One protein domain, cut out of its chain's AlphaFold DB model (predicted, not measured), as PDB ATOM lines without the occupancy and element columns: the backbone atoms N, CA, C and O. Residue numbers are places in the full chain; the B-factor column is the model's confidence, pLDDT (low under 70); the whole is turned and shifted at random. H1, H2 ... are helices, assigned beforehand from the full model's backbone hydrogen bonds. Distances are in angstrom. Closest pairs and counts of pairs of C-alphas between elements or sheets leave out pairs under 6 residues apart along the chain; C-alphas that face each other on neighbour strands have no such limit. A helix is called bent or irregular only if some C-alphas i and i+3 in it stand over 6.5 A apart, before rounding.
ATOM      1  N   ALA A  86     229.458 473.829 469.654       66.81
ATOM      2  CA  ALA A  86     228.459 473.752 468.593       66.81
ATOM      3  C   ALA A  86     227.044 473.471 469.130       66.81
ATOM      4  O   ALA A  86     226.106 474.185 468.763       66.81
ATOM      5  N   GLU A  87     226.871 472.488 470.026       67.25
ATOM      6  CA  GLU A  87     225.573 472.236 470.670       67.25
ATOM      7  C   GLU A  87     225.113 473.438 471.496       67.25
ATOM      8  O   GLU A  87     223.943 473.817 471.429       67.25
ATOM      9  N   ARG A  88     226.033 474.084 472.227       75.88
ATOM     10  CA  ARG A  88     225.742 475.307 472.990       75.88
ATOM     11  C   ARG A  88     225.267 476.447 472.107       75.88
ATOM     12  O   ARG A  88     224.284 477.102 472.444       75.88
ATOM     13  N   ALA A  89     225.935 476.678 470.979       76.94
ATOM     14  CA  ALA A  89     225.534 477.713 470.034       76.94
ATOM     15  C   ALA A  89     224.143 477.429 469.443       76.94
ATOM     16  O   ALA A  89     223.310 478.333 469.368       76.94
ATOM     17  N   ALA A  90     223.858 476.173 469.089       74.88
ATOM     18  CA  ALA A  90     222.549 475.780 468.570       74.88
ATOM     19  C   ALA A  90     221.440 475.912 469.628       74.88
ATOM     20  O   ALA A  90     220.368 476.442 469.330       74.88
ATOM     21  N   LEU A  91     221.701 475.483 470.868       82.06
ATOM     22  CA  LEU A  91     220.778 475.645 471.991       82.06
ATOM     23  C   LEU A  91     220.484 477.124 472.248       82.06
ATOM     24  O   LEU A  91     219.318 477.503 472.363       82.06
ATOM     25  N   ARG A  92     221.523 477.966 472.261       83.62
ATOM     26  CA  ARG A  92     221.382 479.414 472.419       83.62
ATOM     27  C   ARG A  92     220.460 480.003 471.355       83.62
ATOM     28  O   ARG A  92     219.481 480.644 471.711       83.62
ATOM     29  N   GLN A  93     220.705 479.714 470.077       81.38
ATOM     30  CA  GLN A  93     219.873 480.223 468.978       81.38
ATOM     31  C   GLN A  93     218.395 479.837 469.127       81.38
ATOM     32  O   GLN A  93     217.508 480.658 468.882       81.38
ATOM     33  N   VAL A  94     218.112 478.596 469.535       81.12
ATOM     34  CA  VAL A  94     216.734 478.134 469.761       81.12
ATOM     35  C   VAL A  94     216.093 478.893 470.925       81.12
ATOM     36  O   VAL A  94     214.985 479.414 470.778       81.12
ATOM     37  N   LEU A  95     216.790 479.003 472.056       83.00
ATOM     38  CA  LEU A  95     216.279 479.695 473.239       83.00
ATOM     39  C   LEU A  95     216.065 481.191 472.981       83.00
ATOM     40  O   LEU A  95     215.028 481.728 473.362       83.00
ATOM     41  N   GLU A  96     216.982 481.858 472.278       85.56
ATOM     42  CA  GLU A  96     216.859 483.278 471.923       85.56
ATOM     43  C   GLU A  96     215.642 483.542 471.030       85.56
ATOM     44  O   GLU A  96     214.978 484.569 471.164       85.56
ATOM     45  N   LYS A  97     215.290 482.607 470.139       79.94
ATOM     46  CA  LYS A  97     214.078 482.728 469.314       79.94
ATOM     47  C   LYS A  97     212.790 482.506 470.108       79.94
ATOM     48  O   LYS A  97     211.774 483.150 469.813       79.94
ATOM     49  N   LEU A  98     212.823 481.616 471.100       79.00
ATOM     50  CA  LEU A  98     211.668 481.304 471.942       79.00
ATOM     51  C   LEU A  98     211.402 482.396 472.983       79.00
ATOM     52  O   LEU A  98     210.271 482.874 473.071       79.00
ATOM     53  N   TYR A  99     212.431 482.812 473.720       82.88
ATOM     54  CA  TYR A  99     212.313 483.685 474.895       82.88
ATOM     55  C   TYR A  99     212.860 485.103 474.682       82.88
ATOM     56  O   TYR A  99     212.577 485.991 475.483       82.88
ATOM     57  N   GLY A 100     213.596 485.336 473.594       85.56
ATOM     58  CA  GLY A 100     214.253 486.608 473.300       85.56
ATOM     59  C   GLY A 100     215.714 486.648 473.774       85.56
ATOM     60  O   GLY A 100     216.059 486.032 474.785       85.56
ATOM     61  N   PRO A 101     216.589 487.400 473.080       84.50
ATOM     62  CA  PRO A 101     218.020 487.439 473.387       84.50
ATOM     63  C   PRO A 101     218.341 488.088 474.737       84.50
ATOM     64  O   PRO A 101     219.266 487.653 475.414       84.50
ATOM     65  N   ALA A 102     217.543 489.071 475.170       84.44
ATOM     66  CA  ALA A 102     217.733 489.758 476.450       84.44
ATOM     67  C   ALA A 102     217.567 488.834 477.670       84.44
ATOM     68  O   ALA A 102     218.150 489.090 478.717       84.44
ATOM     69  N   VAL A 103     216.776 487.764 477.541       83.88
ATOM     70  CA  VAL A 103     216.544 486.797 478.623       83.88
ATOM     71  C   VAL A 103     217.662 485.754 478.661       83.88
ATOM     72  O   VAL A 103     218.143 485.391 479.729       83.88
ATOM     73  N   VAL A 104     218.084 485.281 477.488       86.69
ATOM     74  CA  VAL A 104     219.008 484.145 477.346       86.69
ATOM     75  C   VAL A 104     220.473 484.551 477.515       86.69
ATOM     76  O   VAL A 104     221.297 483.712 477.877       86.69
ATOM     77  N   SER A 105     220.819 485.823 477.297       85.31
ATOM     78  CA  SER A 105     222.190 486.328 477.460       85.31
ATOM     79  C   SER A 105     222.750 486.109 478.871       85.31
ATOM     80  O   SER A 105     223.949 485.889 479.017       85.31
ATOM     81  N   GLY A 106     221.887 486.109 479.893       84.19
ATOM     82  CA  GLY A 106     222.258 485.862 481.288       84.19
ATOM     83  C   GLY A 106     222.284 484.388 481.704       84.19
ATOM     84  O   GLY A 106     222.530 484.106 482.874       84.19
ATOM     85  N   TRP A 107     221.988 483.445 480.802       85.31
ATOM     86  CA  TRP A 107     221.900 482.025 481.150       85.31
ATOM     87  C   TRP A 107     223.219 481.287 480.906       85.31
ATOM     88  O   TRP A 107     223.764 481.280 479.793       85.31
ATOM     89  N   THR A 108     223.675 480.556 481.922       86.12
ATOM     90  CA  THR A 108     224.718 479.539 481.765       86.12
ATOM     91  C   THR A 108     224.078 478.293 481.171       86.12
ATOM     92  O   THR A 108     223.359 477.564 481.849       86.12
ATOM     93  N   LEU A 109     224.316 478.055 479.882       82.00
ATOM     94  CA  LEU A 109     223.801 476.874 479.195       82.00
ATOM     95  C   LEU A 109     224.470 475.624 479.761       82.00
ATOM     96  O   LEU A 109     225.699 475.531 479.755       82.00
ATOM     97  N   ARG A 110     223.660 474.673 480.225       79.19
ATOM     98  CA  ARG A 110     224.098 473.401 480.807       79.19
ATOM     99  C   ARG A 110     223.490 472.215 480.043       79.19
ATOM    100  O   ARG A 110     222.436 472.395 479.427       79.19
ATOM    101  N   PRO A 111     224.121 471.027 480.042       74.19
ATOM    102  CA  PRO A 111     223.610 469.867 479.309       74.19
ATOM    103  C   PRO A 111     222.212 469.422 479.763       74.19
ATOM    104  O   PRO A 111     221.441 468.957 478.930       74.19
ATOM    105  N   GLU A 112     221.835 469.636 481.023       78.88
ATOM    106  CA  GLU A 112     220.513 469.285 481.571       78.88
ATOM    107  C   GLU A 112     219.380 470.070 480.888       78.88
ATOM    108  O   GLU A 112     218.256 469.586 480.761       78.88
ATOM    109  N   MET A 113     219.669 471.264 480.353       80.50
ATOM    110  CA  MET A 113     218.691 472.021 479.562       80.50
ATOM    111  C   MET A 113     218.279 471.292 478.279       80.50
ATOM    112  O   MET A 113     217.214 471.579 477.731       80.50
ATOM    113  N   LEU A 114     219.107 470.370 477.777       76.25
ATOM    114  CA  LEU A 114     218.775 469.560 476.607       76.25
ATOM    115  C   LEU A 114     217.641 468.582 476.907       76.25
ATOM    116  O   LEU A 114     216.820 468.337 476.031       76.25
ATOM    117  N   GLU A 115     217.566 468.050 478.122       75.19
ATOM    118  CA  GLU A 115     216.494 467.130 478.511       75.19
ATOM    119  C   GLU A 115     215.153 467.868 478.553       75.19
ATOM    120  O   GLU A 115     214.207 467.474 477.871       75.19
ATOM    121  N   VAL A 116     215.125 469.032 479.213       79.94
ATOM    122  CA  VAL A 116     213.944 469.913 479.267       79.94
ATOM    123  C   VAL A 116     213.518 470.365 477.868       79.94
ATOM    124  O   VAL A 116     212.330 470.398 477.538       79.94
ATOM    125  N   LEU A 117     214.481 470.684 476.998       76.06
ATOM    126  CA  LEU A 117     214.171 471.019 475.612       76.06
ATOM    127  C   LEU A 117     213.623 469.809 474.839       76.06
ATOM    128  O   LEU A 117     212.736 469.978 474.003       76.06
ATOM    129  N   GLY A 118     214.115 468.600 475.111       69.94
ATOM    130  CA  GLY A 118     213.579 467.356 474.561       69.94
ATOM    131  C   GLY A 118     212.094 467.179 474.884       69.94
ATOM    132  O   GLY A 118     211.299 466.917 473.975       69.94
ATOM    133  N   ASP A 119     211.706 467.427 476.134       71.31
ATOM    134  CA  ASP A 119     210.312 467.364 476.584       71.31
ATOM    135  C   ASP A 119     209.438 468.449 475.950       71.31
ATOM    136  O   ASP A 119     208.325 468.175 475.486       71.31
ATOM    137  N   LEU A 120     209.952 469.678 475.859       73.75
ATOM    138  CA  LEU A 120     209.291 470.779 475.159       73.75
ATOM    139  C   LEU A 120     209.016 470.408 473.700       73.75
ATOM    140  O   LEU A 120     207.908 470.622 473.209       73.75
ATOM    141  N   LEU A 121     209.995 469.822 473.008       69.19
ATOM    142  CA  LEU A 121     209.850 469.386 471.619       69.19
ATOM    143  C   LEU A 121     208.863 468.225 471.480       69.19
ATOM    144  O   LEU A 121     208.048 468.230 470.558       69.19
ATOM    145  N   ALA A 122     208.875 467.266 472.406       67.62
ATOM    146  CA  ALA A 122     207.896 466.182 472.431       67.62
ATOM    147  C   ALA A 122     206.460 466.708 472.632       67.62
ATOM    148  O   ALA A 122     205.514 466.210 472.015       67.62
ATOM    149  N   GLN A 123     206.281 467.749 473.450       66.44
ATOM    150  CA  GLN A 123     204.988 468.411 473.643       66.44
ATOM    151  C   GLN A 123     204.592 469.274 472.439       66.44
ATOM    152  O   GLN A 123     203.442 469.227 472.001       66.44
ATOM    153  N   ALA A 124     205.539 470.006 471.854       63.62
ATOM    154  CA  ALA A 124     205.316 470.820 470.666       63.62
ATOM    155  C   ALA A 124     205.036 469.984 469.406       63.62
ATOM    156  O   ALA A 124     204.346 470.452 468.504       63.62
ATOM    157  N   GLY A 125     205.490 468.727 469.357       60.50
ATOM    158  CA  GLY A 125     205.142 467.767 468.304       60.50
ATOM    159  C   GLY A 125     203.640 467.478 468.207       60.50
ATOM    160  O   GLY A 125     203.175 466.994 467.178       60.50
ATOM    161  N   ARG A 126     202.861 467.834 469.239       59.75
ATOM    162  CA  ARG A 126     201.391 467.771 469.231       59.75
ATOM    163  C   ARG A 126     200.740 468.975 468.534       59.75
ATOM    164  O   ARG A 126     199.539 468.943 468.278       59.75
ATOM    165  N   CYS A 127     201.499 470.020 468.185       63.25
ATOM    166  CA  CYS A 127     201.037 471.098 467.310       63.25
ATOM    167  C   CYS A 127     200.927 470.548 465.870       63.25
ATOM    168  O   CYS A 127     201.914 470.475 465.138       63.25
ATOM    169  N   ALA A 128     199.722 470.147 465.454       46.91
ATOM    170  CA  ALA A 128     199.453 469.360 464.239       46.91
ATOM    171  C   ALA A 128     199.955 469.960 462.902       46.91
ATOM    172  O   ALA A 128     200.181 469.226 461.947       46.91
ATOM    173  N   VAL A 129     200.202 471.273 462.825       49.25
ATOM    174  CA  VAL A 129     200.708 471.964 461.612       49.25
ATOM    175  C   VAL A 129     202.247 471.855 461.467       49.25
ATOM    176  O   VAL A 129     202.860 472.335 460.509       49.25
ATOM    177  N   LEU A 130     202.921 471.232 462.438       49.44
ATOM    178  CA  LEU A 130     204.381 471.211 462.584       49.44
ATOM    179  C   LEU A 130     205.018 469.813 462.551       49.44
ATOM    180  O   LEU A 130     206.247 469.720 462.573       49.44
ATOM    181  N   THR A 131     204.229 468.742 462.437       51.22
ATOM    182  CA  THR A 131     204.712 467.347 462.370       51.22
ATOM    183  C   THR A 131     205.653 467.077 461.189       51.22
ATOM    184  O   THR A 131     206.420 466.121 461.230       51.22
ATOM    185  N   GLY A 132     205.660 467.941 460.167       54.53
ATOM    186  CA  GLY A 132     206.618 467.877 459.057       54.53
ATOM    187  C   GLY A 132     208.013 468.449 459.358       54.53
ATOM    188  O   GLY A 132     208.952 468.146 458.628       54.53
ATOM    189  N   LEU A 133     208.172 469.274 460.404       52.31
ATOM    190  CA  LEU A 133     209.459 469.891 460.771       52.31
ATOM    191  C   LEU A 133     210.025 469.382 462.092       52.31
ATOM    192  O   LEU A 133     211.246 469.387 462.261       52.31
ATOM    193  N   LEU A 134     209.167 468.975 463.030       54.38
ATOM    194  CA  LEU A 134     209.657 468.319 464.229       54.38
ATOM    195  C   LEU A 134     209.972 466.863 463.886       54.38
ATOM    196  O   LEU A 134     209.103 466.157 463.372       54.38
ATOM    197  N   PRO A 135     211.201 466.393 464.158       54.12
ATOM    198  CA  PRO A 135     211.492 464.973 464.059       54.12
ATOM    199  C   PRO A 135     210.483 464.245 464.945       54.12
ATOM    200  O   PRO A 135     210.327 464.612 466.111       54.12
ATOM    201  N   SER A 136     209.778 463.253 464.386       57.25
ATOM    202  CA  SER A 136     208.872 462.427 465.187       57.25
ATOM    203  C   SER A 136     209.639 461.951 466.418       57.25
ATOM    204  O   SER A 136     210.741 461.403 466.251       57.25
ATOM    205  N   PRO A 137     209.127 462.221 467.632       52.09
ATOM    206  CA  PRO A 137     209.795 461.763 468.828       52.09
ATOM    207  C   PRO A 137     209.936 460.239 468.718       52.09
ATOM    208  O   PRO A 137     209.001 459.571 468.259       52.09
ATOM    209  N   PRO A 138     211.110 459.677 469.043       56.97
ATOM    210  CA  PRO A 138     211.253 458.233 469.099       56.97
ATOM    211  C   PRO A 138     210.208 457.654 470.063       56.97
ATOM    212  O   PRO A 138     209.786 458.315 471.008       56.97
ATOM    213  N   ALA A 139     209.783 456.412 469.825       51.91
ATOM    214  CA  ALA A 139     208.852 455.719 470.722       51.91
ATOM    215  C   ALA A 139     209.425 455.535 472.148       51.91
ATOM    216  O   ALA A 139     208.682 455.275 473.088       51.91
ATOM    217  N   THR A 140     210.742 455.686 472.301       54.31
ATOM    218  CA  THR A 140     211.499 455.713 473.558       54.31
ATOM    219  C   THR A 140     211.921 457.144 473.919       54.31
ATOM    220  O   THR A 140     212.098 457.956 473.011       54.31
ATOM    221  N   PRO A 141     212.145 457.466 475.211       54.56
ATOM    222  CA  PRO A 141     212.577 458.797 475.636       54.56
ATOM    223  C   PRO A 141     213.822 459.250 474.854       54.56
ATOM    224  O   PRO A 141     214.802 458.498 474.779       54.56
ATOM    225  N   PRO A 142     213.810 460.437 474.224       60.03
ATOM    226  CA  PRO A 142     214.951 460.910 473.457       60.03
ATOM    227  C   PRO A 142     216.121 461.221 474.396       60.03
ATOM    228  O   PRO A 142     216.084 462.188 475.146       60.03
ATOM    229  N   GLY A 143     217.187 460.421 474.328       66.62
ATOM    230  CA  GLY A 143     218.419 460.715 475.063       66.62
ATOM    231  C   GLY A 143     219.073 462.038 474.616       66.62
ATOM    232  O   GLY A 143     218.831 462.504 473.494       66.62
ATOM    233  N   PRO A 144     219.976 462.621 475.425       59.47
ATOM    234  CA  PRO A 144     220.577 463.939 475.176       59.47
ATOM    235  C   PRO A 144     221.312 464.022 473.827       59.47
ATOM    236  O   PRO A 144     221.255 465.038 473.133       59.47
ATOM    237  N   ALA A 145     221.907 462.912 473.379       64.94
ATOM    238  CA  ALA A 145     222.530 462.787 472.059       64.94
ATOM    239  C   ALA A 145     221.544 462.995 470.899       64.94
ATOM    240  O   ALA A 145     221.899 463.522 469.842       64.94
ATOM    241  N   TRP A 146     220.300 462.537 471.059       69.12
ATOM    242  CA  TRP A 146     219.257 462.749 470.064       69.12
ATOM    243  C   TRP A 146     218.872 464.226 470.022       69.12
ATOM    244  O   TRP A 146     218.860 464.802 468.935       69.12
ATOM    245  N   VAL A 147     218.658 464.854 471.183       67.31
ATOM    246  CA  VAL A 147     218.267 466.270 471.268       67.31
ATOM    247  C   VAL A 147     219.341 467.184 470.674       67.31
ATOM    248  O   VAL A 147     219.023 468.023 469.829       67.31
ATOM    249  N   ALA A 148     220.613 466.959 471.011       66.12
ATOM    250  CA  ALA A 148     221.758 467.684 470.451       66.12
ATOM    251  C   ALA A 148     221.768 467.685 468.910       66.12
ATOM    252  O   ALA A 148     221.974 468.716 468.268       66.12
ATOM    253  N   ARG A 149     221.456 466.543 468.286       67.75
ATOM    254  CA  ARG A 149     221.383 466.429 466.820       67.75
ATOM    255  C   ARG A 149     220.170 467.132 466.216       67.75
ATOM    256  O   ARG A 149     220.230 467.577 465.069       67.75
ATOM    257  N   GLN A 150     219.059 467.203 466.943       68.81
ATOM    258  CA  GLN A 150     217.848 467.862 466.452       68.81
ATOM    259  C   GLN A 150     217.888 469.376 466.637       68.81
ATOM    260  O   GLN A 150     217.319 470.094 465.814       68.81
ATOM    261  N   LEU A 151     218.639 469.868 467.621       67.19
ATOM    262  CA  LEU A 151     218.859 471.292 467.864       67.19
ATOM    263  C   LEU A 151     219.312 472.052 466.615       67.19
ATOM    264  O   LEU A 151     218.731 473.078 466.282       67.19
ATOM    265  N   GLY A 152     220.276 471.525 465.858       66.50
ATOM    266  CA  GLY A 152     220.741 472.177 464.627       66.50
ATOM    267  C   GLY A 152     219.705 472.202 463.491       66.50
ATOM    268  O   GLY A 152     219.771 473.054 462.602       66.50
ATOM    269  N   ARG A 153     218.737 471.277 463.478       67.62
ATOM    270  CA  ARG A 153     217.601 471.310 462.535       67.62
ATOM    271  C   ARG A 153     216.527 472.285 462.997       67.62
ATOM    272  O   ARG A 153     216.007 473.037 462.181       67.62
ATOM    273  N   LEU A 154     216.256 472.317 464.297       67.94
ATOM    274  CA  LEU A 154     215.321 473.249 464.915       67.94
ATOM    275  C   LEU A 154     215.789 474.693 464.828       67.94
ATOM    276  O   LEU A 154     214.984 475.538 464.473       67.94
ATOM    277  N   ALA A 155     217.067 474.977 465.074       67.06
ATOM    278  CA  ALA A 155     217.625 476.320 464.935       67.06
ATOM    279  C   ALA A 155     217.381 476.869 463.520       67.06
ATOM    280  O   ALA A 155     216.818 477.949 463.363       67.06
ATOM    281  N   ARG A 156     217.685 476.058 462.495       68.81
ATOM    282  CA  ARG A 156     217.444 476.392 461.080       68.81
ATOM    283  C   ARG A 156     215.953 476.492 460.731       68.81
ATOM    284  O   ARG A 156     215.543 477.391 460.000       68.81
ATOM    285  N   GLY A 157     215.130 475.590 461.261       65.06
ATOM    286  CA  GLY A 157     213.685 475.589 461.030       65.06
ATOM    287  C   GLY A 157     212.975 476.768 461.696       65.06
ATOM    288  O   GLY A 157     212.094 477.371 461.094       65.06
ATOM    289  N   LEU A 158     213.386 477.135 462.911       67.25
ATOM    290  CA  LEU A 158     212.853 478.268 463.665       67.25
ATOM    291  C   LEU A 158     213.326 479.604 463.099       67.25
ATOM    292  O   LEU A 158     212.552 480.556 463.113       67.25
ATOM    293  N   SER A 159     214.547 479.685 462.556       65.06
ATOM    294  CA  SER A 159     214.989 480.888 461.843       65.06
ATOM    295  C   SER A 159     214.162 481.171 460.587       65.06
ATOM    296  O   SER A 159     214.006 482.332 460.227       65.06
ATOM    297  N   ALA A 160     213.602 480.132 459.959       63.56
ATOM    298  CA  ALA A 160     212.723 480.247 458.795       63.56
ATOM    299  C   ALA A 160     211.221 480.229 459.150       63.56
ATOM    300  O   ALA A 160     210.377 480.394 458.272       63.56
ATOM    301  N   ALA A 161     210.859 480.002 460.417       63.69
ATOM    302  CA  ALA A 161     209.468 479.917 460.846       63.69
ATOM    303  C   ALA A 161     208.895 481.308 461.141       63.69
ATOM    304  O   ALA A 161     209.495 482.098 461.864       63.69
ATOM    305  N   SER A 162     207.681 481.573 460.660       60.94
ATOM    306  CA  SER A 162     206.910 482.776 460.984       60.94
ATOM    307  C   SER A 162     205.445 482.431 461.295       60.94
ATOM    308  O   SER A 162     204.962 481.333 461.002       60.94
ATOM    309  N   GLY A 163     204.742 483.349 461.968       70.25
ATOM    310  CA  GLY A 163     203.302 483.251 462.237       70.25
ATOM    311  C   GLY A 163     202.896 482.269 463.346       70.25
ATOM    312  O   GLY A 163     203.568 482.133 464.371       70.25
ATOM    313  N   HIS A 164     201.771 481.576 463.134       65.50
ATOM    314  CA  HIS A 164     201.094 480.696 464.106       65.50
ATOM    315  C   HIS A 164     202.003 479.583 464.671       65.50
ATOM    316  O   HIS A 164     201.851 479.131 465.805       65.50
ATOM    317  N   ARG A 165     203.017 479.197 463.891       64.25
ATOM    318  CA  ARG A 165     204.034 478.191 464.215       64.25
ATOM    319  C   ARG A 165     204.934 478.594 465.387       64.25
ATOM    320  O   ARG A 165     205.140 477.795 466.299       64.25
ATOM    321  N   LEU A 166     205.443 479.827 465.384       68.69
ATOM    322  CA  LEU A 166     206.225 480.356 466.507       68.69
ATOM    323  C   LEU A 166     205.351 480.538 467.747       68.69
ATOM    324  O   LEU A 166     205.827 480.367 468.864       68.69
ATOM    325  N   LEU A 167     204.070 480.843 467.548       69.56
ATOM    326  CA  LEU A 167     203.112 481.047 468.626       69.56
ATOM    327  C   LEU A 167     202.832 479.736 469.381       69.56
ATOM    328  O   LEU A 167     202.952 479.718 470.603       69.56
ATOM    329  N   CYS A 168     202.604 478.617 468.678       72.12
ATOM    330  CA  CYS A 168     202.433 477.298 469.313       72.12
ATOM    331  C   CYS A 168     203.693 476.863 470.085       72.12
ATOM    332  O   CYS A 168     203.608 476.442 471.238       72.12
ATOM    333  N   MET A 169     204.875 477.043 469.479       68.88
ATOM    334  CA  MET A 169     206.158 476.754 470.132       68.88
ATOM    335  C   MET A 169     206.375 477.610 471.381       68.88
ATOM    336  O   MET A 169     206.804 477.089 472.404       68.88
ATOM    337  N   ARG A 170     206.058 478.909 471.327       71.62
ATOM    338  CA  ARG A 170     206.175 479.814 472.479       71.62
ATOM    339  C   ARG A 170     205.228 479.427 473.607       71.62
ATOM    340  O   ARG A 170     205.654 479.412 474.754       71.62
ATOM    341  N   VAL A 171     203.984 479.061 473.302       73.69
ATOM    342  CA  VAL A 171     203.018 478.611 474.319       73.69
ATOM    343  C   VAL A 171     203.485 477.314 474.989       73.69
ATOM    344  O   VAL A 171     203.432 477.211 476.215       73.69
ATOM    345  N   ALA A 172     204.011 476.353 474.222       69.19
ATOM    346  CA  ALA A 172     204.630 475.154 474.789       69.19
ATOM    347  C   ALA A 172     205.865 475.507 475.642       69.19
ATOM    348  O   ALA A 172     206.034 474.987 476.745       69.19
ATOM    349  N   ALA A 173     206.685 476.448 475.172       71.25
ATOM    350  CA  ALA A 173     207.891 476.903 475.851       71.25
ATOM    351  C   ALA A 173     207.616 477.643 477.171       71.25
ATOM    352  O   ALA A 173     208.415 477.545 478.102       71.25
ATOM    353  N   VAL A 174     206.485 478.344 477.302       77.12
ATOM    354  CA  VAL A 174     206.113 479.040 478.547       77.12
ATOM    355  C   VAL A 174     206.004 478.068 479.725       77.12
ATOM    356  O   VAL A 174     206.454 478.402 480.817       77.12
ATOM    357  N   ARG A 175     205.498 476.845 479.511       72.31
ATOM    358  CA  ARG A 175     205.363 475.835 480.578       72.31
ATOM    359  C   ARG A 175     206.700 475.329 481.126       72.31
ATOM    360  O   ARG A 175     206.754 474.897 482.269       72.31
ATOM    361  N   HIS A 176     207.764 475.427 480.332       74.88
ATOM    362  CA  HIS A 176     209.114 474.973 480.691       74.88
ATOM    363  C   HIS A 176     210.048 476.116 481.101       74.88
ATOM    364  O   HIS A 176     211.196 475.884 481.476       74.88
ATOM    365  N   ARG A 177     209.562 477.365 481.057       77.88
ATOM    366  CA  ARG A 177     210.365 478.560 481.331       77.88
ATOM    367  C   ARG A 177     211.000 478.526 482.722       77.88
ATOM    368  O   ARG A 177     212.193 478.766 482.843       77.88
ATOM    369  N   THR A 178     210.227 478.192 483.752       77.19
ATOM    370  CA  THR A 178     210.706 478.184 485.142       77.19
ATOM    371  C   THR A 178     211.813 477.151 485.364       77.19
ATOM    372  O   THR A 178     212.793 477.440 486.042       77.19
ATOM    373  N   GLN A 179     211.707 475.968 484.749       76.56
ATOM    374  CA  GLN A 179     212.746 474.934 484.829       76.56
ATOM    375  C   GLN A 179     214.029 475.375 484.121       76.56
ATOM    376  O   GLN A 179     215.119 475.219 484.668       76.56
ATOM    377  N   LEU A 180     213.911 475.985 482.939       76.38
ATOM    378  CA  LEU A 180     215.065 476.510 482.210       76.38
ATOM    379  C   LEU A 180     215.731 477.687 482.929       76.38
ATOM    380  O   LEU A 180     216.954 477.762 482.933       76.38
ATOM    381  N   GLU A 181     214.969 478.569 483.576       79.44
ATOM    382  CA  GLU A 181     215.524 479.672 484.370       79.44
ATOM    383  C   GLU A 181     216.295 479.153 485.590       79.44
ATOM    384  O   GLU A 181     217.418 479.593 485.824       79.44
ATOM    385  N   LEU A 182     215.754 478.171 486.320       81.44
ATOM    386  CA  LEU A 182     216.461 477.506 487.425       81.44
ATOM    387  C   LEU A 182     217.740 476.810 486.941       81.44
ATOM    388  O   LEU A 182     218.783 476.870 487.597       81.44
ATOM    389  N   LEU A 183     217.681 476.192 485.759       79.88
ATOM    390  CA  LEU A 183     218.851 475.607 485.116       79.88
ATOM    391  C   LEU A 183     219.806 476.669 484.538       79.88
ATOM    392  O   LEU A 183     220.984 476.386 484.358       79.88
ATOM    393  N   GLY A 184     219.361 477.888 484.268       73.88
ATOM    394  CA  GLY A 184     220.167 478.927 483.626       73.88
ATOM    395  C   GLY A 184     220.875 479.872 484.579       73.88
ATOM    396  O   GLY A 184     221.831 480.523 484.156       73.88
TER     397      GLY A 184
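This is residues 86 to 184 of the 187 residues of an uncharacterized protein of Rhodospirillales bacterium (UniProt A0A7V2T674). The longest helix, H5, kinked in its later part, lies side by side with H3, and these two are packed over another pair, H1 and H4, which cross each other at a steep angle. The short H2 sits at the end of H1, and a wide loop with no named element, residues 125 to 143, leads from the end of H3 back to the start of H4. The printed part has 99 residues with five named helices, in the order H1, H2, H3, H4, H5, and no named strand; the class is all helix. The whole is compact, with a radius of gyration of the C-alphas of 12.3 A, and rounded, spanning 33 by 30 by 24 A.

H5 is residues 164 to 184, 27.3 A from first to last C-alpha, from C-alpha 164 at (201.094, 480.696, 464.106) to C-alpha 184 at (220.167, 478.927, 483.626). It is irregular, with C-alphas 175 and 178 7.4 A apart, and has a kink of 65 degrees near residue 176. H3 is residues 112 to 124, 18.8 A long. H1 is residues 86 to 99, 20.0 A long, beginning at C-alpha 86 at (228.459, 473.752, 468.593). H4 is residues 144 to 159, 22.3 A long, with a kink of 34 degrees near residue 153; it is neither bent nor irregular, but only just: C-alphas 149 and 152 are 6.2 A apart. H2 is residues 101 to 104.

H5 touches H3 at a shallow tilt of 25 degrees, opposite ways; their closest C-alphas, of Met 169 and Ala 124, are 6.0 A apart. With residues 166 to 173 alone H5 touches H1, at a steep tilt of 65 degrees, closest at the C-alphas of Arg 170 and Leu 98, 5.7 A. H1 is the hub, touching three helices. It touches H4 at a steep tilt of 53 degrees, the same way, with C-alphas Val 94 and Ala 155 closest at 5.2 A. With residues 92 to 96 alone H1 touches H2, at the C-alphas of Glu 96 and Val 104, 5.9 A. H3 touches H4 with residues 114 to 118 alone, at a steep tilt of 59 degrees, closest at the C-alphas of Gly 118 and Val 147, 5.8 A. H4 and H5 are close but not clearly touching. H2 and H4 are apart. In H1 every O i to N i+4 pair is within hydrogen-bond range; in H3 8 of 9 are, in H4 9 of 12, in H5 13 of 17, and H2 is too short for such a pair.

The two C-alphas farthest apart, of Ala 102 and Ala 139, are 35.6 A apart. The printed part has no cut. The link from H3 to H4 is long, with 19 residues. The mean pLDDT of the printed part is 70.4, and 51 residues are under 70, among them residues 121 to 162.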